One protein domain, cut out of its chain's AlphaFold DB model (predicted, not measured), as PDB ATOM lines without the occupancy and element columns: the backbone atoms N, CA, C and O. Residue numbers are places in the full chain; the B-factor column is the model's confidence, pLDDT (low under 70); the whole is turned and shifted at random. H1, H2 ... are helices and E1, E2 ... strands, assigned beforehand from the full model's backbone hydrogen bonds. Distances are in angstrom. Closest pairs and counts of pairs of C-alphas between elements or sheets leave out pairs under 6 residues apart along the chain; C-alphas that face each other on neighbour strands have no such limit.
ATOM      1  N   ARG A  62      45.319 -30.349  -2.290       87.19
ATOM      2  CA  ARG A  62      46.199 -29.959  -1.184       87.19
ATOM      3  C   ARG A  62      46.338 -28.446  -1.138       87.19
ATOM      4  O   ARG A  62      46.825 -27.829  -2.081       87.19
ATOM      5  N   LEU A  63      45.928 -27.859  -0.023       86.81
ATOM      6  CA  LEU A  63      46.066 -26.442   0.291       86.81
ATOM      7  C   LEU A  63      47.138 -26.323   1.380       86.81
ATOM      8  O   LEU A  63      46.861 -26.402   2.578       86.81
ATOM      9  N   GLY A  64      48.399 -26.239   0.949       86.62
ATOM     10  CA  GLY A  64      49.549 -26.355   1.844       86.62
ATOM     11  C   GLY A  64      49.608 -27.738   2.503       86.62
ATOM     12  O   GLY A  64      49.654 -28.757   1.817       86.62
ATOM     13  N   GLY A  65      49.600 -27.776   3.839       88.50
ATOM     14  CA  GLY A  65      49.600 -29.018   4.624       88.50
ATOM     15  C   GLY A  65      48.212 -29.611   4.895       88.50
ATOM     16  O   GLY A  65      48.124 -30.581   5.644       88.50
ATOM     17  N   VAL A  66      47.140 -29.021   4.357       93.75
ATOM     18  CA  VAL A  66      45.755 -29.475   4.556       93.75
ATOM     19  C   VAL A  66      45.223 -30.075   3.259       93.75
ATOM     20  O   VAL A  66      45.458 -29.554   2.172       93.75
ATOM     21  N   THR A  67      44.498 -31.179   3.378       94.44
ATOM     22  CA  THR A  67      43.812 -31.848   2.277       94.44
ATOM     23  C   THR A  67      42.330 -31.504   2.311       94.44
ATOM     24  O   THR A  67      41.664 -31.774   3.311       94.44
ATOM     25  N   LEU A  68      41.828 -30.945   1.214       93.19
ATOM     26  CA  LEU A  68      40.411 -30.764   0.930       93.19
ATOM     27  C   LEU A  68      39.916 -31.928   0.064       93.19
ATOM     28  O   LEU A  68      40.495 -32.237  -0.982       93.19
ATOM     29  N   SER A  69      38.821 -32.549   0.484       91.69
ATOM     30  CA  SER A  69      38.101 -33.562  -0.284       91.69
ATOM     31  C   SER A  69      36.599 -33.293  -0.263       91.69
ATOM     32  O   SER A  69      36.080 -32.611   0.621       91.69
ATOM     33  N   GLY A  70      35.894 -33.817  -1.263       90.81
ATOM     34  CA  GLY A  70      34.446 -33.704  -1.351       90.81
ATOM     35  C   GLY A  70      33.823 -34.916  -2.030       90.81
ATOM     36  O   GLY A  70      34.472 -35.584  -2.834       90.81
ATOM     37  N   ASN A  71      32.570 -35.194  -1.693       91.50
ATOM     38  CA  ASN A  71      31.772 -36.263  -2.280       91.50
ATOM     39  C   ASN A  71      30.344 -35.762  -2.510       91.50
ATOM     40  O   ASN A  71      29.713 -35.274  -1.576       91.50
ATOM     41  N   LEU A  72      29.833 -35.912  -3.731       94.56
ATOM     42  CA  LEU A  72      28.438 -35.641  -4.061       94.56
ATOM     43  C   LEU A  72      27.755 -36.957  -4.426       94.56
ATOM     44  O   LEU A  72      28.112 -37.602  -5.412       94.56
ATOM     45  N   ARG A  73      26.739 -37.330  -3.653       93.69
ATOM     46  CA  ARG A  73      25.888 -38.489  -3.917       93.69
ATOM     47  C   ARG A  73      24.502 -38.011  -4.313       93.69
ATOM     48  O   ARG A  73      23.885 -37.260  -3.571       93.69
ATOM     49  N   VAL A  74      24.003 -38.492  -5.444       94.69
ATOM     50  CA  VAL A  74      22.601 -38.331  -5.841       94.69
ATOM     51  C   VAL A  74      21.965 -39.711  -5.882       94.69
ATOM     52  O   VAL A  74      22.572 -40.655  -6.391       94.69
ATOM     53  N   ARG A  75      20.763 -39.839  -5.327       94.50
ATOM     54  CA  ARG A  75      19.973 -41.068  -5.368       94.50
ATOM     55  C   ARG A  75      18.522 -40.734  -5.680       94.50
ATOM     56  O   ARG A  75      17.997 -39.754  -5.170       94.50
ATOM     57  N   ILE A  76      17.901 -41.555  -6.513       95.19
ATOM     58  CA  ILE A  76      16.466 -41.528  -6.789       95.19
ATOM     59  C   ILE A  76      15.924 -42.875  -6.340       95.19
ATOM     60  O   ILE A  76      16.548 -43.905  -6.604       95.19
ATOM     61  N   GLU A  77      14.802 -42.859  -5.636       93.06
ATOM     62  CA  GLU A  77      14.174 -44.050  -5.092       93.06
ATOM     63  C   GLU A  77      12.692 -44.058  -5.468       93.06
ATOM     64  O   GLU A  77      11.964 -43.106  -5.180       93.06
ATOM     65  N   SER A  78      12.259 -45.145  -6.101       94.69
ATOM     66  CA  SER A  78      10.856 -45.434  -6.382       94.69
ATOM     67  C   SER A  78      10.412 -46.553  -5.456       94.69
ATOM     68  O   SER A  78      11.076 -47.584  -5.356       94.69
ATOM     69  N   TRP A  79       9.307 -46.321  -4.769       92.62
ATOM     70  CA  TRP A  79       8.744 -47.214  -3.776       92.62
ATOM     71  C   TRP A  79       7.362 -47.652  -4.232       92.62
ATOM     72  O   TRP A  79       6.594 -46.836  -4.732       92.62
ATOM     73  N   ASP A  80       7.075 -48.934  -4.035       92.25
ATOM     74  CA  ASP A  80       5.746 -49.523  -4.164       92.25
ATOM     75  C   ASP A  80       5.493 -50.329  -2.890       92.25
ATOM     76  O   ASP A  80       5.805 -51.517  -2.778       92.25
ATOM     77  N   TRP A  81       5.110 -49.606  -1.842       86.00
ATOM     78  CA  TRP A  81       4.744 -50.184  -0.558       86.00
ATOM     79  C   TRP A  81       3.322 -50.753  -0.630       86.00
ATOM     80  O   TRP A  81       2.591 -50.456  -1.567       86.00
ATOM     81  N   PHE A  82       2.913 -51.562   0.352       83.19
ATOM     82  CA  PHE A  82       1.585 -52.187   0.350       83.19
ATOM     83  C   PHE A  82       0.460 -51.184   0.056       83.19
ATOM     84  O   PHE A  82       0.453 -50.085   0.616       83.19
ATOM     85  N   ASP A  83      -0.510 -51.599  -0.759       81.38
ATOM     86  CA  ASP A  83      -1.680 -50.787  -1.076       81.38
ATOM     87  C   ASP A  83      -2.470 -50.452   0.188       81.38
ATOM     88  O   ASP A  83      -2.944 -51.333   0.917       81.38
ATOM     89  N   THR A  84      -2.655 -49.155   0.435       81.12
ATOM     90  CA  THR A  84      -3.541 -48.671   1.493       81.12
ATOM     91  C   THR A  84      -4.439 -47.561   0.949       81.12
ATOM     92  O   THR A  84      -3.935 -46.629   0.334       81.12
ATOM     93  N   PRO A  85      -5.760 -47.581   1.209       84.94
ATOM     94  CA  PRO A  85      -6.636 -46.473   0.819       84.94
ATOM     95  C   PRO A  85      -6.369 -45.164   1.579       84.94
ATOM     96  O   PRO A  85      -6.904 -44.123   1.212       84.94
ATOM     97  N   ALA A  86      -5.618 -45.223   2.683       87.69
ATOM     98  CA  ALA A  86      -5.454 -44.116   3.622       87.69
ATOM     99  C   ALA A  86      -4.192 -43.268   3.380       87.69
ATOM    100  O   ALA A  86      -4.082 -42.192   3.968       87.69
ATOM    101  N   ALA A  87      -3.240 -43.753   2.580       91.00
ATOM    102  CA  ALA A  87      -1.958 -43.102   2.323       91.00
ATOM    103  C   ALA A  87      -1.297 -43.645   1.044       91.00
ATOM    104  O   ALA A  87      -1.518 -44.791   0.649       91.00
ATOM    105  N   ASP A  88      -0.429 -42.833   0.449       90.19
ATOM    106  CA  ASP A  88       0.313 -43.145  -0.767       90.19
ATOM    107  C   ASP A  88       1.464 -44.113  -0.453       90.19
ATOM    108  O   ASP A  88       2.493 -43.729   0.112       90.19
ATOM    109  N   GLY A  89       1.291 -45.385  -0.820       89.81
ATOM    110  CA  GLY A  89       2.350 -46.402  -0.769       89.81
ATOM    111  C   GLY A  89       3.279 -46.378  -1.986       89.81
ATOM    112  O   GLY A  89       4.415 -46.840  -1.895       89.81
ATOM    113  N   ASN A  90       2.816 -45.799  -3.098       94.19
ATOM    114  CA  ASN A  90       3.542 -45.721  -4.357       94.19
ATOM    115  C   ASN A  90       4.009 -44.289  -4.627       94.19
ATOM    116  O   ASN A  90       3.194 -43.378  -4.783       94.19
ATOM    117  N   TYR A  91       5.321 -44.074  -4.653       94.50
ATOM    118  CA  TYR A  91       5.895 -42.751  -4.885       94.50
ATOM    119  C   TYR A  91       7.349 -42.836  -5.344       94.50
ATOM    120  O   TYR A  91       8.045 -43.826  -5.136       94.50
ATOM    121  N   THR A  92       7.837 -41.747  -5.938       95.94
ATOM    122  CA  THR A  92       9.256 -41.560  -6.254       95.94
ATOM    123  C   THR A  92       9.753 -40.292  -5.581       95.94
ATOM    124  O   THR A  92       9.125 -39.246  -5.722       95.94
ATOM    125  N   PHE A  93      10.888 -40.373  -4.894       95.44
ATOM    126  CA  PHE A  93      11.585 -39.204  -4.359       95.44
ATOM    127  C   PHE A  93      13.086 -39.302  -4.644       95.44
ATOM    128  O   PHE A  93      13.603 -40.350  -5.035       95.44
ATOM    129  N   GLY A  94      13.797 -38.193  -4.485       96.00
ATOM    130  CA  GLY A  94      15.241 -38.124  -4.660       96.00
ATOM    131  C   GLY A  94      15.950 -37.549  -3.444       96.00
ATOM    132  O   GLY A  94      15.345 -36.928  -2.573       96.00
ATOM    133  N   ALA A  95      17.264 -37.720  -3.417       95.75
ATOM    134  CA  ALA A  95      18.143 -37.080  -2.462       95.75
ATOM    135  C   ALA A  95      19.483 -36.732  -3.108       95.75
ATOM    136  O   ALA A  95      20.062 -37.531  -3.846       95.75
ATOM    137  N   ALA A  96      20.000 -35.557  -2.777       95.94
ATOM    138  CA  ALA A  96      21.376 -35.157  -3.002       95.94
ATOM    139  C   ALA A  96      22.081 -35.019  -1.648       95.94
ATOM    140  O   ALA A  96      21.513 -34.518  -0.684       95.94
ATOM    141  N   GLN A  97      23.325 -35.465  -1.558       94.69
ATOM    142  CA  GLN A  97      24.139 -35.380  -0.354       94.69
ATOM    143  C   GLN A  97      25.529 -34.911  -0.755       94.69
ATOM    144  O   GLN A  97      26.246 -35.623  -1.457       94.69
ATOM    145  N   LEU A  98      25.911 -33.729  -0.282       96.00
ATOM    146  CA  LEU A  98      27.261 -33.206  -0.432       96.00
ATOM    147  C   LEU A  98      28.019 -33.374   0.889       96.00
ATOM    148  O   LEU A  98      27.565 -32.885   1.916       96.00
ATOM    149  N   ARG A  99      29.177 -34.030   0.870       95.06
ATOM    150  CA  ARG A  99      30.137 -34.065   1.984       95.06
ATOM    151  C   ARG A  99      31.384 -33.292   1.586       95.06
ATOM    152  O   ARG A  99      31.891 -33.495   0.484       95.06
ATOM    153  N   LEU A 100      31.870 -32.424   2.464       96.19
ATOM    154  CA  LEU A 100      33.101 -31.651   2.283       96.19
ATOM    155  C   LEU A 100      33.984 -31.836   3.510       96.19
ATOM    156  O   LEU A 100      33.537 -31.577   4.625       96.19
ATOM    157  N   SER A 101      35.232 -32.253   3.306       95.50
ATOM    158  CA  SER A 101      36.164 -32.607   4.374       95.50
ATOM    159  C   SER A 101      37.481 -31.852   4.244       95.50
ATOM    160  O   SER A 101      38.082 -31.787   3.171       95.50
ATOM    161  N   LEU A 102      37.960 -31.337   5.372       96.25
ATOM    162  CA  LEU A 102      39.309 -30.833   5.572       96.25
ATOM    163  C   LEU A 102      40.041 -31.785   6.511       96.25
ATOM    164  O   LEU A 102      39.525 -32.147   7.566       96.25
ATOM    165  N   SER A 103      41.257 -32.176   6.150       95.44
ATOM    166  CA  SER A 103      42.063 -33.065   6.986       95.44
ATOM    167  C   SER A 103      43.544 -32.747   6.907       95.44
ATOM    168  O   SER A 103      44.043 -32.236   5.900       95.44
ATOM    169  N   LYS A 104      44.272 -33.085   7.965       94.31
ATOM    170  CA  LYS A 104      45.734 -33.056   7.986       94.31
ATOM    171  C   LYS A 104      46.239 -34.289   8.708       94.31
ATOM    172  O   LYS A 104      45.699 -34.669   9.742       94.31
ATOM    173  N   GLN A 105      47.280 -34.896   8.157       91.81
ATOM    174  CA  GLN A 105      47.889 -36.099   8.705       91.81
ATOM    175  C   GLN A 105      49.375 -35.860   8.926       91.81
ATOM    176  O   GLN A 105      50.086 -35.501   7.989       91.81
ATOM    177  N   ASN A 106      49.818 -36.097  10.156       88.19
ATOM    178  CA  ASN A 106      51.218 -36.147  10.546       88.19
ATOM    179  C   ASN A 106      51.511 -37.505  11.224       88.19
ATOM    180  O   ASN A 106      50.607 -38.334  11.415       88.19
ATOM    181  N   ASP A 107      52.766 -37.710  11.623       87.44
ATOM    182  CA  ASP A 107      53.216 -38.934  12.301       87.44
ATOM    183  C   ASP A 107      52.695 -39.050  13.741       87.44
ATOM    184  O   ASP A 107      52.400 -40.150  14.200       87.44
ATOM    185  N   GLU A 108      52.526 -37.925  14.439       88.12
ATOM    186  CA  GLU A 108      52.076 -37.893  15.841       88.12
ATOM    187  C   GLU A 108      50.561 -37.747  15.984       88.12
ATOM    188  O   GLU A 108      49.952 -38.315  16.890       88.12
ATOM    189  N   PHE A 109      49.926 -36.989  15.089       92.81
ATOM    190  CA  PHE A 109      48.483 -36.803  15.111       92.81
ATOM    191  C   PHE A 109      47.903 -36.565  13.719       92.81
ATOM    192  O   PHE A 109      48.566 -36.051  12.814       92.81
ATOM    193  N   ASP A 110      46.636 -36.926  13.554       94.50
ATOM    194  CA  ASP A 110      45.803 -36.487  12.441       94.50
ATOM    195  C   ASP A 110      44.532 -35.818  12.951       94.50
ATOM    196  O   ASP A 110      44.093 -36.045  14.076       94.50
ATOM    197  N   TRP A 111      43.959 -34.949  12.129       96.00
ATOM    198  CA  TRP A 111      42.649 -34.375  12.392       96.00
ATOM    199  C   TRP A 111      41.832 -34.300  11.114       96.00
ATOM    200  O   TRP A 111      42.377 -34.212  10.006       96.00
ATOM    201  N   GLN A 112      40.516 -34.323  11.289       96.94
ATOM    202  CA  GLN A 112      39.550 -34.178  10.210       96.94
ATOM    203  C   GLN A 112      38.341 -33.390  10.699       96.94
ATOM    204  O   GLN A 112      37.845 -33.628  11.800       96.94
ATOM    205  N   VAL A 113      37.857 -32.486   9.851       97.81
ATOM    206  CA  VAL A 113      36.581 -31.789   9.999       97.81
ATOM    207  C   VAL A 113      35.808 -31.961   8.702       97.81
ATOM    208  O   VAL A 113      36.313 -31.634   7.632       97.81
ATOM    209  N   GLU A 114      34.589 -32.469   8.792       96.69
ATOM    210  CA  GLU A 114      33.730 -32.745   7.655       96.69
ATOM    211  C   GLU A 114      32.306 -32.252   7.908       96.69
ATOM    212  O   GLU A 114      31.681 -32.600   8.913       96.69
ATOM    213  N   GLY A 115      31.800 -31.466   6.962       96.62
ATOM    214  CA  GLY A 115      30.400 -31.071   6.884       96.62
ATOM    215  C   GLY A 115      29.643 -31.917   5.865       96.62
ATOM    216  O   GLY A 115      30.185 -32.286   4.822       96.62
ATOM    217  N   GLU A 116      28.378 -32.191   6.155       95.94
ATOM    218  CA  GLU A 116      27.447 -32.880   5.269       95.94
ATOM    219  C   GLU A 116      26.196 -32.024   5.047       95.94
ATOM    220  O   GLU A 116      25.650 -31.425   5.972       95.94
ATOM    221  N   PHE A 117      25.751 -31.960   3.797       96.25
ATOM    222  CA  PHE A 117      24.650 -31.126   3.331       96.25
ATOM    223  C   PHE A 117      23.673 -32.012   2.549       96.25
ATOM    224  O   PHE A 117      23.825 -32.181   1.332       96.25
ATOM    225  N   PRO A 118      22.727 -32.669   3.241       95.38
ATOM    226  CA  PRO A 118      21.699 -33.467   2.597       95.38
ATOM    227  C   PRO A 118      20.541 -32.582   2.122       95.38
ATOM    228  O   PRO A 118      20.150 -31.625   2.794       95.38
ATOM    229  N   TRP A 119      19.972 -32.947   0.979       96.12
ATOM    230  CA  TRP A 119      18.804 -32.326   0.373       96.12
ATOM    231  C   TRP A 119      17.892 -33.408  -0.210       96.12
ATOM    232  O   TRP A 119      18.276 -34.128  -1.126       96.12
ATOM    233  N   LEU A 120      16.689 -33.529   0.334       96.25
ATOM    234  CA  LEU A 120      15.609 -34.379  -0.141       96.25
ATOM    235  C   LEU A 120      14.784 -33.630  -1.189       96.25
ATOM    236  O   LEU A 120      14.518 -32.436  -1.071       96.25
ATOM    237  N   ILE A 121      14.396 -34.334  -2.244       95.62
ATOM    238  CA  ILE A 121      13.750 -33.764  -3.422       95.62
ATOM    239  C   ILE A 121      12.471 -34.551  -3.669       95.62
ATOM    240  O   ILE A 121      12.517 -35.751  -3.923       95.62
ATOM    241  N   GLY A 122      11.326 -33.869  -3.621       93.94
ATOM    242  CA  GLY A 122      10.039 -34.491  -3.930       93.94
ATOM    243  C   GLY A 122       9.614 -35.561  -2.922       93.94
ATOM    244  O   GLY A 122       9.094 -36.594  -3.329       93.94
ATOM    245  N   LEU A 123       9.843 -35.337  -1.623       94.19
ATOM    246  CA  LEU A 123       9.308 -36.218  -0.583       94.19
ATOM    247  C   LEU A 123       7.781 -36.369  -0.720       94.19
ATOM    248  O   LEU A 123       7.087 -35.368  -0.943       94.19
ATOM    249  N   PRO A 124       7.235 -37.589  -0.550       93.12
ATOM    250  CA  PRO A 124       5.793 -37.789  -0.572       93.12
ATOM    251  C   PRO A 124       5.152 -37.064   0.612       93.12
ATOM    252  O   PRO A 124       5.683 -37.086   1.720       93.12
ATOM    253  N   ARG A 125       3.992 -36.435   0.397       92.50
ATOM    254  CA  ARG A 125       3.271 -35.682   1.446       92.50
ATOM    255  C   ARG A 125       2.215 -36.505   2.180       92.50
ATOM    256  O   ARG A 125       1.770 -36.100   3.250       92.50
ATOM    257  N   HIS A 126       1.835 -37.649   1.619       92.69
ATOM    258  CA  HIS A 126       0.772 -38.505   2.139       92.69
ATOM    259  C   HIS A 126       1.228 -39.958   2.318       92.69
ATOM    260  O   HIS A 126       0.420 -40.862   2.210       92.69
ATOM    261  N   ALA A 127       2.506 -40.201   2.633       93.62
ATOM    262  CA  ALA A 127       3.058 -41.548   2.859       93.62
ATOM    263  C   ALA A 127       3.040 -41.990   4.341       93.62
ATOM    264  O   ALA A 127       3.886 -42.771   4.781       93.62
ATOM    265  N   ILE A 128       2.117 -41.456   5.146       94.44
ATOM    266  CA  ILE A 128       1.926 -41.846   6.551       94.44
ATOM    267  C   ILE A 128       0.446 -42.160   6.749       94.44
ATOM    268  O   ILE A 128      -0.390 -41.258   6.774       94.44
ATOM    269  N   ALA A 129       0.132 -43.444   6.888       93.12
ATOM    270  CA  ALA A 129      -1.203 -43.920   7.205       93.12
ATOM    271  C   ALA A 129      -1.494 -43.786   8.714       93.12
ATOM    272  O   ALA A 129      -0.568 -43.828   9.536       93.12
ATOM    273  N   PRO A 130      -2.774 -43.684   9.116       91.69
ATOM    274  CA  PRO A 130      -3.174 -43.838  10.510       91.69
ATOM    275  C   PRO A 130      -2.715 -45.177  11.102       91.69
ATOM    276  O   PRO A 130      -2.357 -46.118  10.390       91.69
ATOM    277  N   ALA A 131      -2.741 -45.279  12.430       88.25
ATOM    278  CA  ALA A 131      -2.478 -46.549  13.094       88.25
ATOM    279  C   ALA A 131      -3.492 -47.626  12.635       88.25
ATOM    280  O   ALA A 131      -4.678 -47.312  12.506       88.25
ATOM    281  N   PRO A 132      -3.064 -48.889  12.448       88.56
ATOM    282  CA  PRO A 132      -1.736 -49.426  12.773       88.56
ATOM    283  C   PRO A 132      -0.677 -49.341  11.656       88.56
ATOM    284  O   PRO A 132       0.463 -49.717  11.912       88.56
ATOM    285  N   GLN A 133      -1.007 -48.894  10.439       89.50
ATOM    286  CA  GLN A 133      -0.109 -48.995   9.276       89.50
ATOM    287  C   GLN A 133       1.105 -48.055   9.360       89.50
ATOM    288  O   GLN A 133       2.221 -48.472   9.054       89.50
ATOM    289  N   GLY A 134       0.912 -46.807   9.801       92.81
ATOM    290  CA  GLY A 134       2.010 -45.868  10.043       92.81
ATOM    291  C   GLY A 134       2.773 -45.427   8.784       92.81
ATOM    292  O   GLY A 134       2.189 -45.170   7.736       92.81
ATOM    293  N   GLN A 135       4.092 -45.261   8.913       94.19
ATOM    294  CA  GLN A 135       4.969 -44.730   7.860       94.19
ATOM    295  C   GLN A 135       5.168 -45.759   6.737       94.19
ATOM    296  O   GLN A 135       5.634 -46.872   6.988       94.19
ATOM    297  N   LEU A 136       4.862 -45.380   5.495       93.38
ATOM    298  CA  LEU A 136       4.997 -46.252   4.327       93.38
ATOM    299  C   LEU A 136       6.350 -46.003   3.653       93.38
ATOM    300  O   LEU A 136       6.549 -44.968   3.017       93.38
ATOM    301  N   GLY A 137       7.291 -46.940   3.798       92.06
ATOM    302  CA  GLY A 137       8.630 -46.869   3.200       92.06
ATOM    303  C   GLY A 137       9.515 -45.721   3.718       92.06
ATOM    304  O   GLY A 137       9.248 -45.083   4.745       92.06
ATOM    305  N   PHE A 138      10.614 -45.451   3.007       93.31
ATOM    306  CA  PHE A 138      11.583 -44.427   3.420       93.31
ATOM    307  C   PHE A 138      11.060 -43.002   3.263       93.31
ATOM    308  O   PHE A 138      11.337 -42.173   4.127       93.31
ATOM    309  N   GLY A 139      10.270 -42.711   2.226       93.38
ATOM    310  CA  GLY A 139       9.669 -41.389   2.041       93.38
ATOM    311  C   GLY A 139       8.781 -40.994   3.223       93.38
ATOM    312  O   GLY A 139       8.931 -39.897   3.761       93.38
ATOM    313  N   GLY A 140       7.939 -41.916   3.707       93.81
ATOM    314  CA  GLY A 140       7.142 -41.720   4.923       93.81
ATOM    315  C   GLY A 140       7.996 -41.535   6.182       93.81
ATOM    316  O   GLY A 140       7.675 -40.700   7.028       93.81
ATOM    317  N   SER A 141       9.122 -42.250   6.280       94.62
ATOM    318  CA  SER A 141      10.065 -42.127   7.404       94.62
ATOM    319  C   SER A 141      10.771 -40.768   7.437       94.62
ATOM    320  O   SER A 141      10.861 -40.138   8.492       94.62
ATOM    321  N   TYR A 142      11.224 -40.270   6.283       95.19
ATOM    322  CA  TYR A 142      11.790 -38.924   6.169       95.19
ATOM    323  C   TYR A 142      10.743 -37.836   6.425       95.19
ATOM    324  O   TYR A 142      11.051 -36.873   7.128       95.19
ATOM    325  N   LEU A 143       9.513 -37.991   5.917       94.88
ATOM    326  CA  LEU A 143       8.423 -37.047   6.182       94.88
ATOM    327  C   LEU A 143       8.115 -36.971   7.683       94.88
ATOM    328  O   LEU A 143       8.008 -35.880   8.236       94.88
ATOM    329  N   ALA A 144       8.015 -38.118   8.358       95.12
ATOM    330  CA  ALA A 144       7.735 -38.164   9.790       95.12
ATOM    331  C   ALA A 144       8.857 -37.531  10.627       95.12
ATOM    332  O   ALA A 144       8.582 -36.875  11.630       95.12
ATOM    333  N   ALA A 145      10.114 -37.726  10.221       94.25
ATOM    334  CA  ALA A 145      11.279 -37.242  10.955       94.25
ATOM    335  C   ALA A 145      11.578 -35.747  10.739       94.25
ATOM    336  O   ALA A 145      12.142 -35.117  11.633       94.25
ATOM    337  N   ASN A 146      11.231 -35.185   9.574       94.50
ATOM    338  CA  ASN A 146      11.653 -33.832   9.175       94.50
ATOM    339  C   ASN A 146      10.494 -32.871   8.877       94.50
ATOM    340  O   ASN A 146      10.708 -31.661   8.773       94.50
ATOM    341  N   GLY A 147       9.266 -33.372   8.727       91.12
ATOM    342  CA  GLY A 147       8.128 -32.564   8.297       91.12
ATOM    343  C   GLY A 147       8.388 -31.912   6.937       91.12
ATOM    344  O   GLY A 147       8.673 -32.597   5.961       91.12
ATOM    345  N   ALA A 148       8.295 -30.581   6.879       87.38
ATOM    346  CA  ALA A 148       8.533 -29.793   5.665       87.38
ATOM    347  C   ALA A 148      10.011 -29.416   5.439       87.38
ATOM    348  O   ALA A 148      10.314 -28.638   4.534       87.38
ATOM    349  N   GLN A 149      10.932 -29.887   6.287       93.06
ATOM    350  CA  GLN A 149      12.352 -29.622   6.105       93.06
ATOM    351  C   GLN A 149      12.935 -30.570   5.052       93.06
ATOM    352  O   GLN A 149      13.066 -31.765   5.293       93.06
ATOM    353  N   ASP A 150      13.353 -30.005   3.921       94.00
ATOM    354  CA  ASP A 150      13.921 -30.774   2.809       94.00
ATOM    355  C   ASP A 150      15.454 -30.797   2.818       94.00
ATOM    356  O   ASP A 150      16.062 -31.689   2.242       94.00
ATOM    357  N   ALA A 151      16.111 -29.833   3.466       95.12
ATOM    358  CA  ALA A 151      17.568 -29.730   3.468       95.12
ATOM    359  C   ALA A 151      18.123 -29.344   4.840       95.12
ATOM    360  O   ALA A 151      17.435 -28.760   5.685       95.12
ATOM    361  N   SER A 152      19.394 -29.662   5.067       95.75
ATOM    362  CA  SER A 152      20.101 -29.260   6.283       95.75
ATOM    363  C   SER A 152      21.608 -29.122   6.056       95.75
ATOM    364  O   SER A 152      22.123 -29.418   4.980       95.75
ATOM    365  N   ALA A 153      22.307 -28.660   7.091       95.50
ATOM    366  CA  ALA A 153      23.756 -28.708   7.194       95.50
ATOM    367  C   ALA A 153      24.118 -29.345   8.539       95.50
ATOM    368  O   ALA A 153      23.613 -28.926   9.586       95.50
ATOM    369  N   THR A 154      24.978 -30.357   8.514       94.19
ATOM    370  CA  THR A 154      25.380 -31.099   9.709       94.19
ATOM    371  C   THR A 154      26.890 -31.264   9.793       94.19
ATOM    372  O   THR A 154      27.578 -31.426   8.782       94.19
ATOM    373  N   LEU A 155      27.419 -31.211  11.016       95.38
ATOM    374  CA  LEU A 155      28.799 -31.581  11.297       95.38
ATOM    375  C   LEU A 155      28.886 -33.107  11.347       95.38
ATOM    376  O   LEU A 155      28.454 -33.730  12.320       95.38
ATOM    377  N   LYS A 156      29.456 -33.698  10.299       94.81
ATOM    378  CA  LYS A 156      29.485 -35.145  10.102       94.81
ATOM    379  C   LYS A 156      30.632 -35.807  10.850       94.81
ATOM    380  O   LYS A 156      30.420 -36.795  11.553       94.81
ATOM    381  N   GLN A 157      31.835 -35.252  10.745       95.56
ATOM    382  CA  GLN A 157      33.013 -35.711  11.484       95.56
ATOM    383  C   GLN A 157      33.820 -34.506  11.962       95.56
ATOM    384  O   GLN A 157      33.976 -33.532  11.239       95.56
ATOM    385  N   ALA A 158      34.340 -34.565  13.180       97.44
ATOM    386  CA  ALA A 158      35.222 -33.557  13.750       97.44
ATOM    387  C   ALA A 158      36.041 -34.215  14.854       97.44
ATOM    388  O   ALA A 158      35.578 -34.333  15.988       97.44
ATOM    389  N   PHE A 159      37.232 -34.698  14.519       97.50
ATOM    390  CA  PHE A 159      38.051 -35.439  15.471       97.50
ATOM    391  C   PHE A 159      39.529 -35.100  15.348       97.50
ATOM    392  O   PHE A 159      40.019 -34.695  14.290       97.50
ATOM    393  N   VAL A 160      40.239 -35.359  16.442       97.12
ATOM    394  CA  VAL A 160      41.697 -35.467  16.479       97.12
ATOM    395  C   VAL A 160      42.048 -36.898  16.863       97.12
ATOM    396  O   VAL A 160      41.404 -37.498  17.727       97.12
ATOM    397  N   ARG A 161      43.056 -37.462  16.208       96.19
ATOM    398  CA  ARG A 161      43.614 -38.773  16.510       96.19
ATOM    399  C   ARG A 161      45.077 -38.629  16.872       96.19
ATOM    400  O   ARG A 161      45.875 -38.194  16.051       96.19
ATOM    401  N   PHE A 162      45.426 -39.056  18.071       94.69
ATOM    402  CA  PHE A 162      46.798 -39.159  18.541       94.69
ATOM    403  C   PHE A 162      47.335 -40.549  18.217       94.69
ATOM    404  O   PHE A 162      46.652 -41.548  18.455       94.69
ATOM    405  N   LYS A 163      48.544 -40.623  17.671       93.81
ATOM    406  CA  LYS A 163      49.245 -41.859  17.311       93.81
ATOM    407  C   LYS A 163      50.450 -42.026  18.226       93.81
ATOM    408  O   LYS A 163      51.043 -41.038  18.648       93.81
ATOM    409  N   GLY A 164      50.841 -43.262  18.521       87.44
ATOM    410  CA  GLY A 164      52.090 -43.482  19.253       87.44
ATOM    411  C   GLY A 164      52.037 -43.087  20.731       87.44
ATOM    412  O   GLY A 164      53.074 -42.750  21.301       87.44
ATOM    413  N   LEU A 165      50.851 -43.079  21.351       81.62
ATOM    414  CA  LEU A 165      50.682 -42.649  22.741       81.62
ATOM    415  C   LEU A 165      51.589 -43.451  23.684       81.62
ATOM    416  O   LEU A 165      51.559 -44.679  23.694       81.62
ATOM    417  N   GLY A 166      52.405 -42.750  24.477       77.62
ATOM    418  CA  GLY A 166      53.338 -43.384  25.415       77.62
ATOM    419  C   GLY A 166      54.458 -44.192  24.744       77.62
ATOM    420  O   GLY A 166      55.011 -45.088  25.372       77.62
ATOM    421  N   GLY A 167      54.778 -43.913  23.475       80.44
ATOM    422  CA  GLY A 167      55.798 -44.637  22.705       80.44
ATOM    423  C   GLY A 167      55.275 -45.883  21.982       80.44
ATOM    424  O   GLY A 167      56.001 -46.475  21.180       80.44
ATOM    425  N   ASP A 168      54.013 -46.262  22.197       84.56
ATOM    426  CA  ASP A 168      53.393 -47.397  21.518       84.56
ATOM    427  C   ASP A 168      52.888 -47.012  20.124       84.56
ATOM    428  O   ASP A 168      51.737 -46.612  19.942       84.56
ATOM    429  N   LYS A 169      53.749 -47.161  19.109       86.19
ATOM    430  CA  LYS A 169      53.412 -46.869  17.701       86.19
ATOM    431  C   LYS A 169      52.251 -47.708  17.151       86.19
ATOM    432  O   LYS A 169      51.686 -47.337  16.126       86.19
ATOM    433  N   ALA A 170      51.898 -48.814  17.809       86.00
ATOM    434  CA  ALA A 170      50.762 -49.654  17.441       86.00
ATOM    435  C   ALA A 170      49.412 -49.101  17.934       86.00
ATOM    436  O   ALA A 170      48.361 -49.591  17.512       86.00
ATOM    437  N   GLY A 171      49.432 -48.110  18.832       88.94
ATOM    438  CA  GLY A 171      48.256 -47.511  19.447       88.94
ATOM    439  C   GLY A 171      47.856 -46.172  18.827       88.94
ATOM    440  O   GLY A 171      48.696 -45.344  18.461       88.94
ATOM    441  N   SER A 172      46.548 -45.924  18.775       93.06
ATOM    442  CA  SER A 172      45.987 -44.610  18.472       93.06
ATOM    443  C   SER A 172      44.732 -44.321  19.294       93.06
ATOM    444  O   SER A 172      43.938 -45.222  19.563       93.06
ATOM    445  N   LEU A 173      44.554 -43.060  19.684       94.81
ATOM    446  CA  LEU A 173      43.377 -42.559  20.392       94.81
ATOM    447  C   LEU A 173      42.717 -41.472  19.554       94.81
ATOM    448  O   LEU A 173      43.325 -40.436  19.298       94.81
ATOM    449  N   ARG A 174      41.470 -41.694  19.156       95.31
ATOM    450  CA  ARG A 174      40.617 -40.732  18.463       95.31
ATOM    451  C   ARG A 174      39.621 -40.126  19.445       95.31
ATOM    452  O   ARG A 174      38.975 -40.862  20.185       95.31
ATOM    453  N   VAL A 175      39.487 -38.803  19.428       97.25
ATOM    454  CA  VAL A 175      38.573 -38.041  20.290       97.25
ATOM    455  C   VAL A 175      37.790 -37.038  19.446       97.25
ATOM    456  O   VAL A 175      38.380 -36.340  18.617       97.25
ATOM    457  N   GLY A 176      36.478 -36.966  19.661       96.62
ATOM    458  CA  GLY A 176      35.566 -36.039  18.987       96.62
ATOM    459  C   GLY A 176      34.399 -36.758  18.312       96.62
ATOM    460  O   GLY A 176      34.009 -37.844  18.738       96.62
ATOM    461  N   ARG A 177      33.873 -36.157  17.242       95.75
ATOM    462  CA  ARG A 177      32.803 -36.716  16.411       95.75
ATOM    463  C   ARG A 177      33.367 -37.567  15.287       95.75
ATOM    464  O   ARG A 177      34.150 -37.079  14.468       95.75
ATOM    465  N   PHE A 178      32.929 -38.809  15.170       93.81
ATOM    466  CA  PHE A 178      33.385 -39.697  14.108       93.81
ATOM    467  C   PHE A 178      32.329 -40.701  13.656       93.81
ATOM    468  O   PHE A 178      31.433 -41.073  14.403       93.81
ATOM    469  N   GLU A 179      32.470 -41.207  12.431       90.62
ATOM    470  CA  GLU A 179      31.773 -42.417  12.013       90.62
ATOM    471  C   GLU A 179      32.523 -43.651  12.531       90.62
ATOM    472  O   GLU A 179      33.764 -43.713  12.552       90.62
ATOM    473  N   PHE A 180      31.744 -44.634  12.970       85.12
ATOM    474  CA  PHE A 180      32.228 -45.925  13.425       85.12
ATOM    475  C   PHE A 180      31.368 -47.031  12.821       85.12
ATOM    476  O   PHE A 180      30.148 -46.895  12.722       85.12
ATOM    477  N   VAL A 181      32.030 -48.102  12.394       80.94
ATOM    478  CA  VAL A 181      31.419 -49.292  11.810       80.94
ATOM    479  C   VAL A 181      31.940 -50.474  12.599       80.94
ATOM    480  O   VAL A 181      33.136 -50.748  12.538       80.94
ATOM    481  N   ASP A 182      31.039 -51.146  13.308       73.88
ATOM    482  CA  ASP A 182      31.353 -52.400  13.978       73.88
ATOM    483  C   ASP A 182      31.526 -53.532  12.955       73.88
ATOM    484  O   ASP A 182      30.876 -53.534  11.903       73.88
ATOM    485  N   GLY A 183      32.391 -54.495  13.254       65.81
ATOM    486  CA  GLY A 183      32.699 -55.636  12.400       65.81
ATOM    487  C   GLY A 183      33.635 -55.309  11.234       65.81
ATOM    488  O   GLY A 183      33.835 -56.166  10.371       65.81
ATOM    489  N   ALA A 184      34.229 -54.112  11.189       65.19
ATOM    490  CA  ALA A 184      35.192 -53.685  10.163       65.19
ATOM    491  C   ALA A 184      36.630 -53.508  10.700       65.19
ATOM    492  O   ALA A 184      37.520 -53.067   9.976       65.19
ATOM    493  N   GLU A 185      36.886 -53.870  11.958       63.66
ATOM    494  CA  GLU A 185      38.112 -53.530  12.701       63.66
ATOM    495  C   GLU A 185      39.334 -54.342  12.261       63.66
ATOM    496  O   GLU A 185      40.469 -53.924  12.471       63.66
ATOM    497  N   HIS A 222      28.633 -53.452  10.167       70.88
ATOM    498  CA  HIS A 222      27.430 -52.654  10.432       70.88
ATOM    499  C   HIS A 222      26.301 -53.356  11.213       70.88
ATOM    500  O   HIS A 222      25.238 -52.754  11.371       70.88
ATOM    501  N   ARG A 223      26.480 -54.593  11.706       68.62
ATOM    502  CA  ARG A 223      25.373 -55.356  12.322       68.62
ATOM    503  C   ARG A 223      24.899 -54.815  13.666       68.62
ATOM    504  O   ARG A 223      23.693 -54.777  13.886       68.62
ATOM    505  N   LEU A 224      25.815 -54.434  14.558       71.38
ATOM    506  CA  LEU A 224      25.445 -53.886  15.870       71.38
ATOM    507  C   LEU A 224      25.486 -52.363  15.861       71.38
ATOM    508  O   LEU A 224      24.550 -51.707  16.316       71.38
ATOM    509  N   ILE A 225      26.572 -51.796  15.336       78.62
ATOM    510  CA  ILE A 225      26.811 -50.356  15.339       78.62
ATOM    511  C   ILE A 225      27.309 -49.941  13.958       78.62
ATOM    512  O   ILE A 225      28.219 -50.536  13.382       78.62
ATOM    513  N   GLY A 226      26.713 -48.891  13.415       81.19
ATOM    514  CA  GLY A 226      27.131 -48.328  12.146       81.19
ATOM    515  C   GLY A 226      26.525 -46.953  11.915       81.19
ATOM    516  O   GLY A 226      25.618 -46.542  12.639       81.19
ATOM    517  N   PRO A 227      26.964 -46.253  10.862       81.88
ATOM    518  CA  PRO A 227      26.408 -44.970  10.479       81.88
ATOM    519  C   PRO A 227      25.073 -45.102   9.732       81.88
ATOM    520  O   PRO A 227      24.528 -44.082   9.363       81.88
ATOM    521  N   PHE A 228      24.511 -46.298   9.494       81.88
ATOM    522  CA  PHE A 228      23.267 -46.488   8.714       81.88
ATOM    523  C   PHE A 228      23.383 -45.969   7.269       81.88
ATOM    524  O   PHE A 228      22.541 -45.212   6.786       81.88
ATOM    525  N   GLY A 229      24.431 -46.402   6.556       80.38
ATOM    526  CA  GLY A 229      24.773 -45.922   5.206       80.38
ATOM    527  C   GLY A 229      23.732 -46.184   4.105       80.38
ATOM    528  O   GLY A 229      23.842 -45.613   3.017       80.38
ATOM    529  N   PHE A 230      22.709 -47.006   4.374       81.44
ATOM    530  CA  PHE A 230      21.559 -47.165   3.479       81.44
ATOM    531  C   PHE A 230      20.665 -45.913   3.445       81.44
ATOM    532  O   PHE A 230      20.027 -45.664   2.426       81.44
ATOM    533  N   THR A 231      20.683 -45.092   4.500       89.00
ATOM    534  CA  THR A 231      19.980 -43.799   4.571       89.00
ATOM    535  C   THR A 231      20.773 -42.656   3.912       89.00
ATOM    536  O   THR A 231      21.940 -42.803   3.524       89.00
ATOM    537  N   HIS A 232      20.142 -41.488   3.771       90.06
ATOM    538  CA  HIS A 232      20.705 -40.320   3.092       90.06
ATOM    539  C   HIS A 232      21.577 -39.431   3.977       90.06
ATOM    540  O   HIS A 232      22.229 -38.549   3.434       90.06
ATOM    541  N   ILE A 233      21.602 -39.628   5.295       86.50
ATOM    542  CA  ILE A 233      22.364 -38.789   6.242       86.50
ATOM    543  C   ILE A 233      23.216 -39.663   7.163       86.50
ATOM    544  O   ILE A 233      24.344 -39.329   7.525       86.50
ATOM    545  N   GLY A 234      22.717 -40.852   7.504       87.31
ATOM    546  CA  GLY A 234      23.386 -41.717   8.458       87.31
ATOM    547  C   GLY A 234      23.562 -41.055   9.827       87.31
ATOM    548  O   GLY A 234      22.880 -40.084  10.134       87.31
ATOM    549  N   ARG A 235      24.455 -41.578  10.667       89.12
ATOM    550  CA  ARG A 235      24.733 -41.062  12.020       89.12
ATOM    551  C   ARG A 235      26.226 -41.049  12.327       89.12
ATOM    552  O   ARG A 235      26.991 -41.752  11.666       89.12
ATOM    553  N   SER A 236      26.602 -40.279  13.337       92.50
ATOM    554  CA  SER A 236      27.959 -40.193  13.873       92.50
ATOM    555  C   SER A 236      27.959 -40.485  15.373       92.50
ATOM    556  O   SER A 236      26.913 -40.728  15.977       92.50
ATOM    557  N   PHE A 237      29.151 -40.513  15.957       93.38
ATOM    558  CA  PHE A 237      29.370 -40.812  17.362       93.38
ATOM    559  C   PHE A 237      30.295 -39.767  17.975       93.38
ATOM    560  O   PHE A 237      31.374 -39.522  17.437       93.38
ATOM    561  N   ASP A 238      29.878 -39.195  19.098       94.94
ATOM    562  CA  ASP A 238      30.631 -38.211  19.871       94.94
ATOM    563  C   ASP A 238      31.280 -38.901  21.066       94.94
ATOM    564  O   ASP A 238      30.597 -39.384  21.970       94.94
ATOM    565  N   GLY A 239      32.609 -39.000  21.073       94.88
ATOM    566  CA  GLY A 239      33.301 -39.637  22.188       94.88
ATOM    567  C   GLY A 239      34.757 -39.968  21.925       94.88
ATOM    568  O   GLY A 239      35.494 -39.209  21.288       94.88
ATOM    569  N   VAL A 240      35.178 -41.110  22.463       95.94
ATOM    570  CA  VAL A 240      36.558 -41.590  22.419       95.94
ATOM    571  C   VAL A 240      36.629 -42.986  21.820       95.94
ATOM    572  O   VAL A 240      35.778 -43.842  22.066       95.94
ATOM    573  N   GLN A 241      37.681 -43.231  21.051       93.44
ATOM    574  CA  GLN A 241      38.012 -44.548  20.536       93.44
ATOM    575  C   GLN A 241      39.511 -44.785  20.662       93.44
ATOM    576  O   GLN A 241      40.312 -44.013  20.140       93.44
ATOM    577  N   TYR A 242      39.883 -45.887  21.294       92.06
ATOM    578  CA  TYR A 242      41.245 -46.386  21.330       92.06
ATOM    579  C   TYR A 242      41.360 -47.644  20.473       92.06
ATOM    580  O   TYR A 242      40.554 -48.567  20.599       92.06
ATOM    581  N   VAL A 243      42.367 -47.677  19.606       90.25
ATOM    582  CA  VAL A 243      42.694 -48.840  18.778       90.25
ATOM    583  C   VAL A 243      44.165 -49.163  18.965       90.25
ATOM    584  O   VAL A 243      45.008 -48.272  18.852       90.25
ATOM    585  N   ARG A 244      44.473 -50.434  19.213       87.81
ATOM    586  CA  ARG A 244      45.837 -50.952  19.291       87.81
ATOM    587  C   ARG A 244      45.959 -52.205  18.438       87.81
ATOM    588  O   ARG A 244      45.371 -53.233  18.775       87.81
ATOM    589  N   ASN A 245      46.752 -52.113  17.376       85.81
ATOM    590  CA  ASN A 245      46.922 -53.183  16.398       85.81
ATOM    591  C   ASN A 245      48.371 -53.658  16.398       85.81
ATOM    592  O   ASN A 245      49.268 -52.973  15.903       85.81
ATOM    593  N   THR A 246      48.600 -54.838  16.961       82.25
ATOM    594  CA  THR A 246      49.913 -55.490  16.987       82.25
ATOM    595  C   THR A 246      49.913 -56.712  16.073       82.25
ATOM    596  O   THR A 246      48.909 -57.028  15.435       82.25
ATOM    597  N   LYS A 247      51.051 -57.408  15.983       78.00
ATOM    598  CA  LYS A 247      51.130 -58.652  15.211       78.00
ATOM    599  C   LYS A 247      50.263 -59.764  15.803       78.00
ATOM    600  O   LYS A 247      49.712 -60.521  15.014       78.00
ATOM    601  N   ASP A 248      50.107 -59.780  17.128       77.69
ATOM    602  CA  ASP A 248      49.564 -60.921  17.879       77.69
ATOM    603  C   ASP A 248      48.142 -60.664  18.401       77.69
ATOM    604  O   ASP A 248      47.373 -61.588  18.674       77.69
ATOM    605  N   PHE A 249      47.765 -59.393  18.555       80.12
ATOM    606  CA  PHE A 249      46.419 -59.019  18.976       80.12
ATOM    607  C   PHE A 249      45.971 -57.680  18.386       80.12
ATOM    608  O   PHE A 249      46.776 -56.778  18.130       80.12
ATOM    609  N   ASN A 250      44.652 -57.540  18.264       82.88
ATOM    610  CA  ASN A 250      43.976 -56.283  17.955       82.88
ATOM    611  C   ASN A 250      42.988 -55.961  19.080       82.88
ATOM    612  O   ASN A 250      42.210 -56.823  19.503       82.88
ATOM    613  N   LEU A 251      43.038 -54.728  19.575       86.50
ATOM    614  CA  LEU A 251      42.165 -54.216  20.626       86.50
ATOM    615  C   LEU A 251      41.478 -52.949  20.125       86.50
ATOM    616  O   LEU A 251      42.155 -51.994  19.748       86.50
ATOM    617  N   THR A 252      40.152 -52.926  20.208       88.38
ATOM    618  CA  THR A 252      39.338 -51.737  19.949       88.38
ATOM    619  C   THR A 252      38.455 -51.478  21.157       88.38
ATOM    620  O   THR A 252      37.695 -52.348  21.586       88.38
ATOM    621  N   VAL A 253      38.549 -50.270  21.700       90.06
ATOM    622  CA  VAL A 253      37.696 -49.784  22.786       90.06
ATOM    623  C   VAL A 253      37.060 -48.480  22.339       90.06
ATOM    624  O   VAL A 253      37.746 -47.599  21.822       90.06
ATOM    625  N   MET A 254      35.757 -48.339  22.535       91.88
ATOM    626  CA  MET A 254      35.020 -47.128  22.200       91.88
ATOM    627  C   MET A 254      34.003 -46.817  23.291       91.88
ATOM    628  O   MET A 254      33.311 -47.708  23.774       91.88
ATOM    629  N   GLY A 255      33.910 -45.542  23.649       93.19
ATOM    630  CA  GLY A 255      32.839 -44.995  24.472       93.19
ATOM    631  C   GLY A 255      32.356 -43.711  23.817       93.19
ATOM    632  O   GLY A 255      33.148 -42.779  23.665       93.19
ATOM    633  N   ALA A 256      31.103 -43.676  23.376       93.31
ATOM    634  CA  ALA A 256      30.568 -42.527  22.656       93.31
ATOM    635  C   ALA A 256      29.049 -42.419  22.757       93.31
ATOM    636  O   ALA A 256      28.356 -43.413  22.964       93.31
ATOM    637  N   ARG A 257      28.537 -41.214  22.528       92.81
ATOM    638  CA  ARG A 257      27.114 -40.940  22.337       92.81
ATOM    639  C   ARG A 257      26.763 -40.923  20.872       92.81
ATOM    640  O   ARG A 257      27.526 -40.435  20.042       92.81
ATOM    641  N   VAL A 258      25.603 -41.468  20.548       90.62
ATOM    642  CA  VAL A 258      25.109 -41.494  19.171       90.62
ATOM    643  C   VAL A 258      24.524 -40.131  18.825       90.62
ATOM    644  O   VAL A 258      23.788 -39.570  19.630       90.62
ATOM    645  N   THR A 259      24.799 -39.600  17.638       91.69
ATOM    646  CA  THR A 259      24.109 -38.398  17.151       91.69
ATOM    647  C   THR A 259      22.747 -38.746  16.553       91.69
ATOM    648  O   THR A 259      22.519 -39.867  16.088       91.69
ATOM    649  N   GLU A 260      21.858 -37.757  16.487       91.00
ATOM    650  CA  GLU A 260      20.700 -37.778  15.593       91.00
ATOM    651  C   GLU A 260      21.147 -38.090  14.151       91.00
ATOM    652  O   GLU A 260      22.325 -37.960  13.793       91.00
ATOM    653  N   GLY A 261      20.209 -38.538  13.320       90.31
ATOM    654  CA  GLY A 261      20.507 -38.913  11.943       90.31
ATOM    655  C   GLY A 261      19.623 -40.033  11.414       90.31
ATOM    656  O   GLY A 261      18.463 -40.181  11.801       90.31
ATOM    657  N   ALA A 262      20.183 -40.839  10.514       88.81
ATOM    658  CA  ALA A 262      19.476 -41.832   9.710       88.81
ATOM    659  C   ALA A 262      18.374 -41.185   8.852       88.81
ATOM    660  O   ALA A 262      18.655 -40.754   7.734       88.81
ATOM    661  N   PHE A 263      17.153 -41.081   9.381       92.44
ATOM    662  CA  PHE A 263      16.044 -40.387   8.722       92.44
ATOM    663  C   PHE A 263      15.938 -38.911   9.114       92.44
ATOM    664  O   PHE A 263      15.294 -38.152   8.403       92.44
ATOM    665  N   GLN A 264      16.573 -38.475  10.203       92.31
ATOM    666  CA  GLN A 264      16.616 -37.063  10.586       92.31
ATOM    667  C   GLN A 264      17.719 -36.342   9.806       92.31
ATOM    668  O   GLN A 264      18.882 -36.741   9.847       92.31
ATOM    669  N   LEU A 265      17.357 -35.270   9.103       92.31
ATOM    670  CA  LEU A 265      18.288 -34.453   8.329       92.31
ATOM    671  C   LEU A 265      19.255 -33.702   9.244       92.31
ATOM    672  O   LEU A 265      20.459 -33.675   9.001       92.31
ATOM    673  N   ASN A 266      18.733 -33.123  10.326       88.94
ATOM    674  CA  ASN A 266      19.535 -32.383  11.288       88.94
ATOM    675  C   ASN A 266      20.265 -33.333  12.252       88.94
ATOM    676  O   ASN A 266      19.855 -33.524  13.387       88.94
ATOM    677  N   ALA A 267      21.369 -33.915  11.796       88.75
ATOM    678  CA  ALA A 267      22.165 -34.880  12.555       88.75
ATOM    679  C   ALA A 267      23.164 -34.237  13.550       88.75
ATOM    680  O   ALA A 267      24.235 -34.788  13.805       88.75
ATOM    681  N   ASN A 268      22.868 -33.043  14.081       90.50
ATOM    682  CA  ASN A 268      23.831 -32.293  14.898       90.50
ATOM    683  C   ASN A 268      23.772 -32.610  16.397       90.50
ATOM    684  O   ASN A 268      24.794 -32.460  17.071       90.50
ATOM    685  N   LYS A 269      22.611 -32.998  16.931       90.44
ATOM    686  CA  LYS A 269      22.429 -33.226  18.372       90.44
ATOM    687  C   LYS A 269      22.851 -34.635  18.775       90.44
ATOM    688  O   LYS A 269      22.749 -35.566  17.982       90.44
ATOM    689  N   GLU A 270      23.281 -34.786  20.021       87.94
ATOM    690  CA  GLU A 270      23.450 -36.094  20.655       87.94
ATOM    691  C   GLU A 270      22.084 -36.665  21.056       87.94
ATOM    692  O   GLU A 270      21.217 -35.957  21.574       87.94
ATOM    693  N   MET A 271      21.908 -37.964  20.855       84.00
ATOM    694  CA  MET A 271      20.839 -38.734  21.468       84.00
ATOM    695  C   MET A 271      21.251 -39.121  22.890       84.00
ATOM    696  O   MET A 271      22.426 -39.363  23.163       84.00
ATOM    697  N   ASN A 272      20.277 -39.251  23.793       85.44
ATOM    698  CA  ASN A 272      20.507 -39.741  25.157       85.44
ATOM    699  C   ASN A 272      20.711 -41.270  25.179       85.44
ATOM    700  O   ASN A 272      19.927 -42.010  25.773       85.44
ATOM    701  N   VAL A 273      21.709 -41.743  24.432       78.88
ATOM    702  CA  VAL A 273      22.091 -43.149  24.293       78.88
ATOM    703  C   VAL A 273      23.613 -43.219  24.288       78.88
ATOM    704  O   VAL A 273      24.260 -42.800  23.325       78.88
ATOM    705  N   ASP A 274      24.170 -43.771  25.361       82.06
ATOM    706  CA  ASP A 274      25.598 -44.052  25.474       82.06
ATOM    707  C   ASP A 274      25.903 -45.444  24.900       82.06
ATOM    708  O   ASP A 274      25.199 -46.423  25.160       82.06
ATOM    709  N   VAL A 275      26.970 -45.537  24.111       79.62
ATOM    710  CA  VAL A 275      27.446 -46.774  23.492       79.62
ATOM    711  C   VAL A 275      28.856 -47.058  23.982       79.62
ATOM    712  O   VAL A 275      29.770 -46.254  23.796       79.62
ATOM    713  N   TYR A 276      29.030 -48.242  24.560       83.31
ATOM    714  CA  TYR A 276      30.321 -48.767  24.980       83.31
ATOM    715  C   TYR A 276      30.612 -50.045  24.203       83.31
ATOM    716  O   TYR A 276      29.815 -50.983  24.214       83.31
ATOM    717  N   LEU A 277      31.759 -50.082  23.535       79.62
ATOM    718  CA  LEU A 277      32.234 -51.244  22.800       79.62
ATOM    719  C   LEU A 277      33.617 -51.628  23.312       79.62
ATOM    720  O   LEU A 277      34.527 -50.801  23.386       79.62
ATOM    721  N   PHE A 278      33.774 -52.911  23.609       81.44
ATOM    722  CA  PHE A 278      35.053 -53.530  23.903       81.44
ATOM    723  C   PHE A 278      35.200 -54.757  23.013       81.44
ATOM    724  O   PHE A 278      34.393 -55.683  23.089       81.44
ATOM    725  N   MET A 279      36.232 -54.770  22.175       74.25
ATOM    726  CA  MET A 279      36.532 -55.899  21.307       74.25
ATOM    727  C   MET A 279      38.014 -56.238  21.382       74.25
ATOM    728  O   MET A 279      38.884 -55.371  21.279       74.25
ATOM    729  N   ARG A 280      38.295 -57.533  21.510       76.69
ATOM    730  CA  ARG A 280      39.638 -58.099  21.465       76.69
ATOM    731  C   ARG A 280      39.648 -59.260  20.486       76.69
ATOM    732  O   ARG A 280      38.844 -60.177  20.618       76.69
ATOM    733  N   ALA A 281      40.607 -59.250  19.574       72.44
ATOM    734  CA  ALA A 281      40.948 -60.408  18.766       72.44
ATOM    735  C   ALA A 281      42.383 -60.831  19.058       72.44
ATOM    736  O   ALA A 281      43.270 -59.990  19.213       72.44
ATOM    737  N   VAL A 282      42.586 -62.142  19.139       69.94
ATOM    738  CA  VAL A 282      43.885 -62.769  19.380       69.94
ATOM    739  C   VAL A 282      44.181 -63.670  18.209       69.94
ATOM    740  O   VAL A 282      43.309 -64.429  17.782       69.94
ATOM    741  N   GLU A 283      45.403 -63.591  17.711       64.12
ATOM    742  CA  GLU A 283      45.894 -64.554  16.746       64.12
ATOM    743  C   GLU A 283      46.328 -65.807  17.514       64.12
ATOM    744  O   GLU A 283      47.226 -65.764  18.352       64.12
TER     745      GLU A 283
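Overview. This is residues 62 to 185 and 222 to 283 of the 288 residues of an uncharacterized protein of Blastocatellia bacterium AA13 (UniProt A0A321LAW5). One eight-stranded sheet, twisted and curled like part of an open barrel, makes up most of the domain; its long strands E1 and E2 run out to one end, where the short helix H1 sits over E2. The unnamed residues 222 to 236 lie near the middle of the whole, 3 to 14 A from the mean of the C-alphas. The 186 printed residues include eight named strands and one named helix, in the order E1 E2 E3 H1 E4 E5 E6 E7 E8, and the class is mostly strand. The sheet has this same strand order, E1 to E8, and is antiparallel throughout. The whole is only just loose, close to compact, with a radius of gyration of the C-alphas of 19.6 A, and elongated, spanning 66 by 40 by 27 A.

Along the chain. E1, residues 66 to 80, begins at C-alpha 66 (45.755, -29.475, 4.556) and is 45.6 A long. E2, residues 90 to 105, measures 47.2 A, and E3, residues 109 to 121, 39.5 A. H1, residues 137 to 146, begins at C-alpha 137 (8.630, -46.869, 3.200) and measures 14.7 A. E4 is residues 154 to 163, 27.3 A; E5 residues 171 to 178, 17.6 A; E6 residues 237 to 245, 21.5 A; E7 residues 249 to 259, 30.4 A. E8, residues 270 to 282, measures 33.6 A and ends at C-alpha 282 (43.885, -62.769, 19.380). E5 bends by 71 degrees at residue 175, E6 by 62 at 240, E7 by 55 at 256 and E8 by 73 at 273.

Arrangement. E1 and E8 are the edge strands. E1 E2 E3 and E6 E7 E8 are meanders, each strand the antiparallel neighbour of the one before. Pairs within hydrogen-bond range include N 73 and O 97, 2.8 A, between E1 and E2; N 96 and O 119, 2.8 A, between E2 and E3; N 110 and O 161, 2.9 A, between E3 and E4; N 160 and O 175, 3.0 A, between E4 and E5; N 174 and O 241, 2.8 A, between E5 and E6; N 240 and O 255, 2.9 A, between E6 and E7; and N 254 and O 277, 2.9 A, between E7 and E8. E1 and E8 are apart. H1 is on the sheet, in two layers, a helix on one face of a sheet, at a height over the sheet of 9.6 A. It lies over E2 and runs across the strands, at 67 degrees to E2 on the local plane; their closest C-alphas, those of Phe 93 and Gly 139, are 7.0 A apart. In H1 every O i to N i+4 pair is within hydrogen-bond range.

Size, cuts and confidence. The C-alphas farthest apart, those of Pro 85 and Gly 167, are 66.2 A apart. Residues 186 to 221 are not printed, and C-alphas 185 and 222 are 11.0 A apart across this cut. Of the links printed whole, E3 to H1 is long. Mean pLDDT of the printed part is 89.5; residues 183 to 185, 223 and 282 to 283 are under 70.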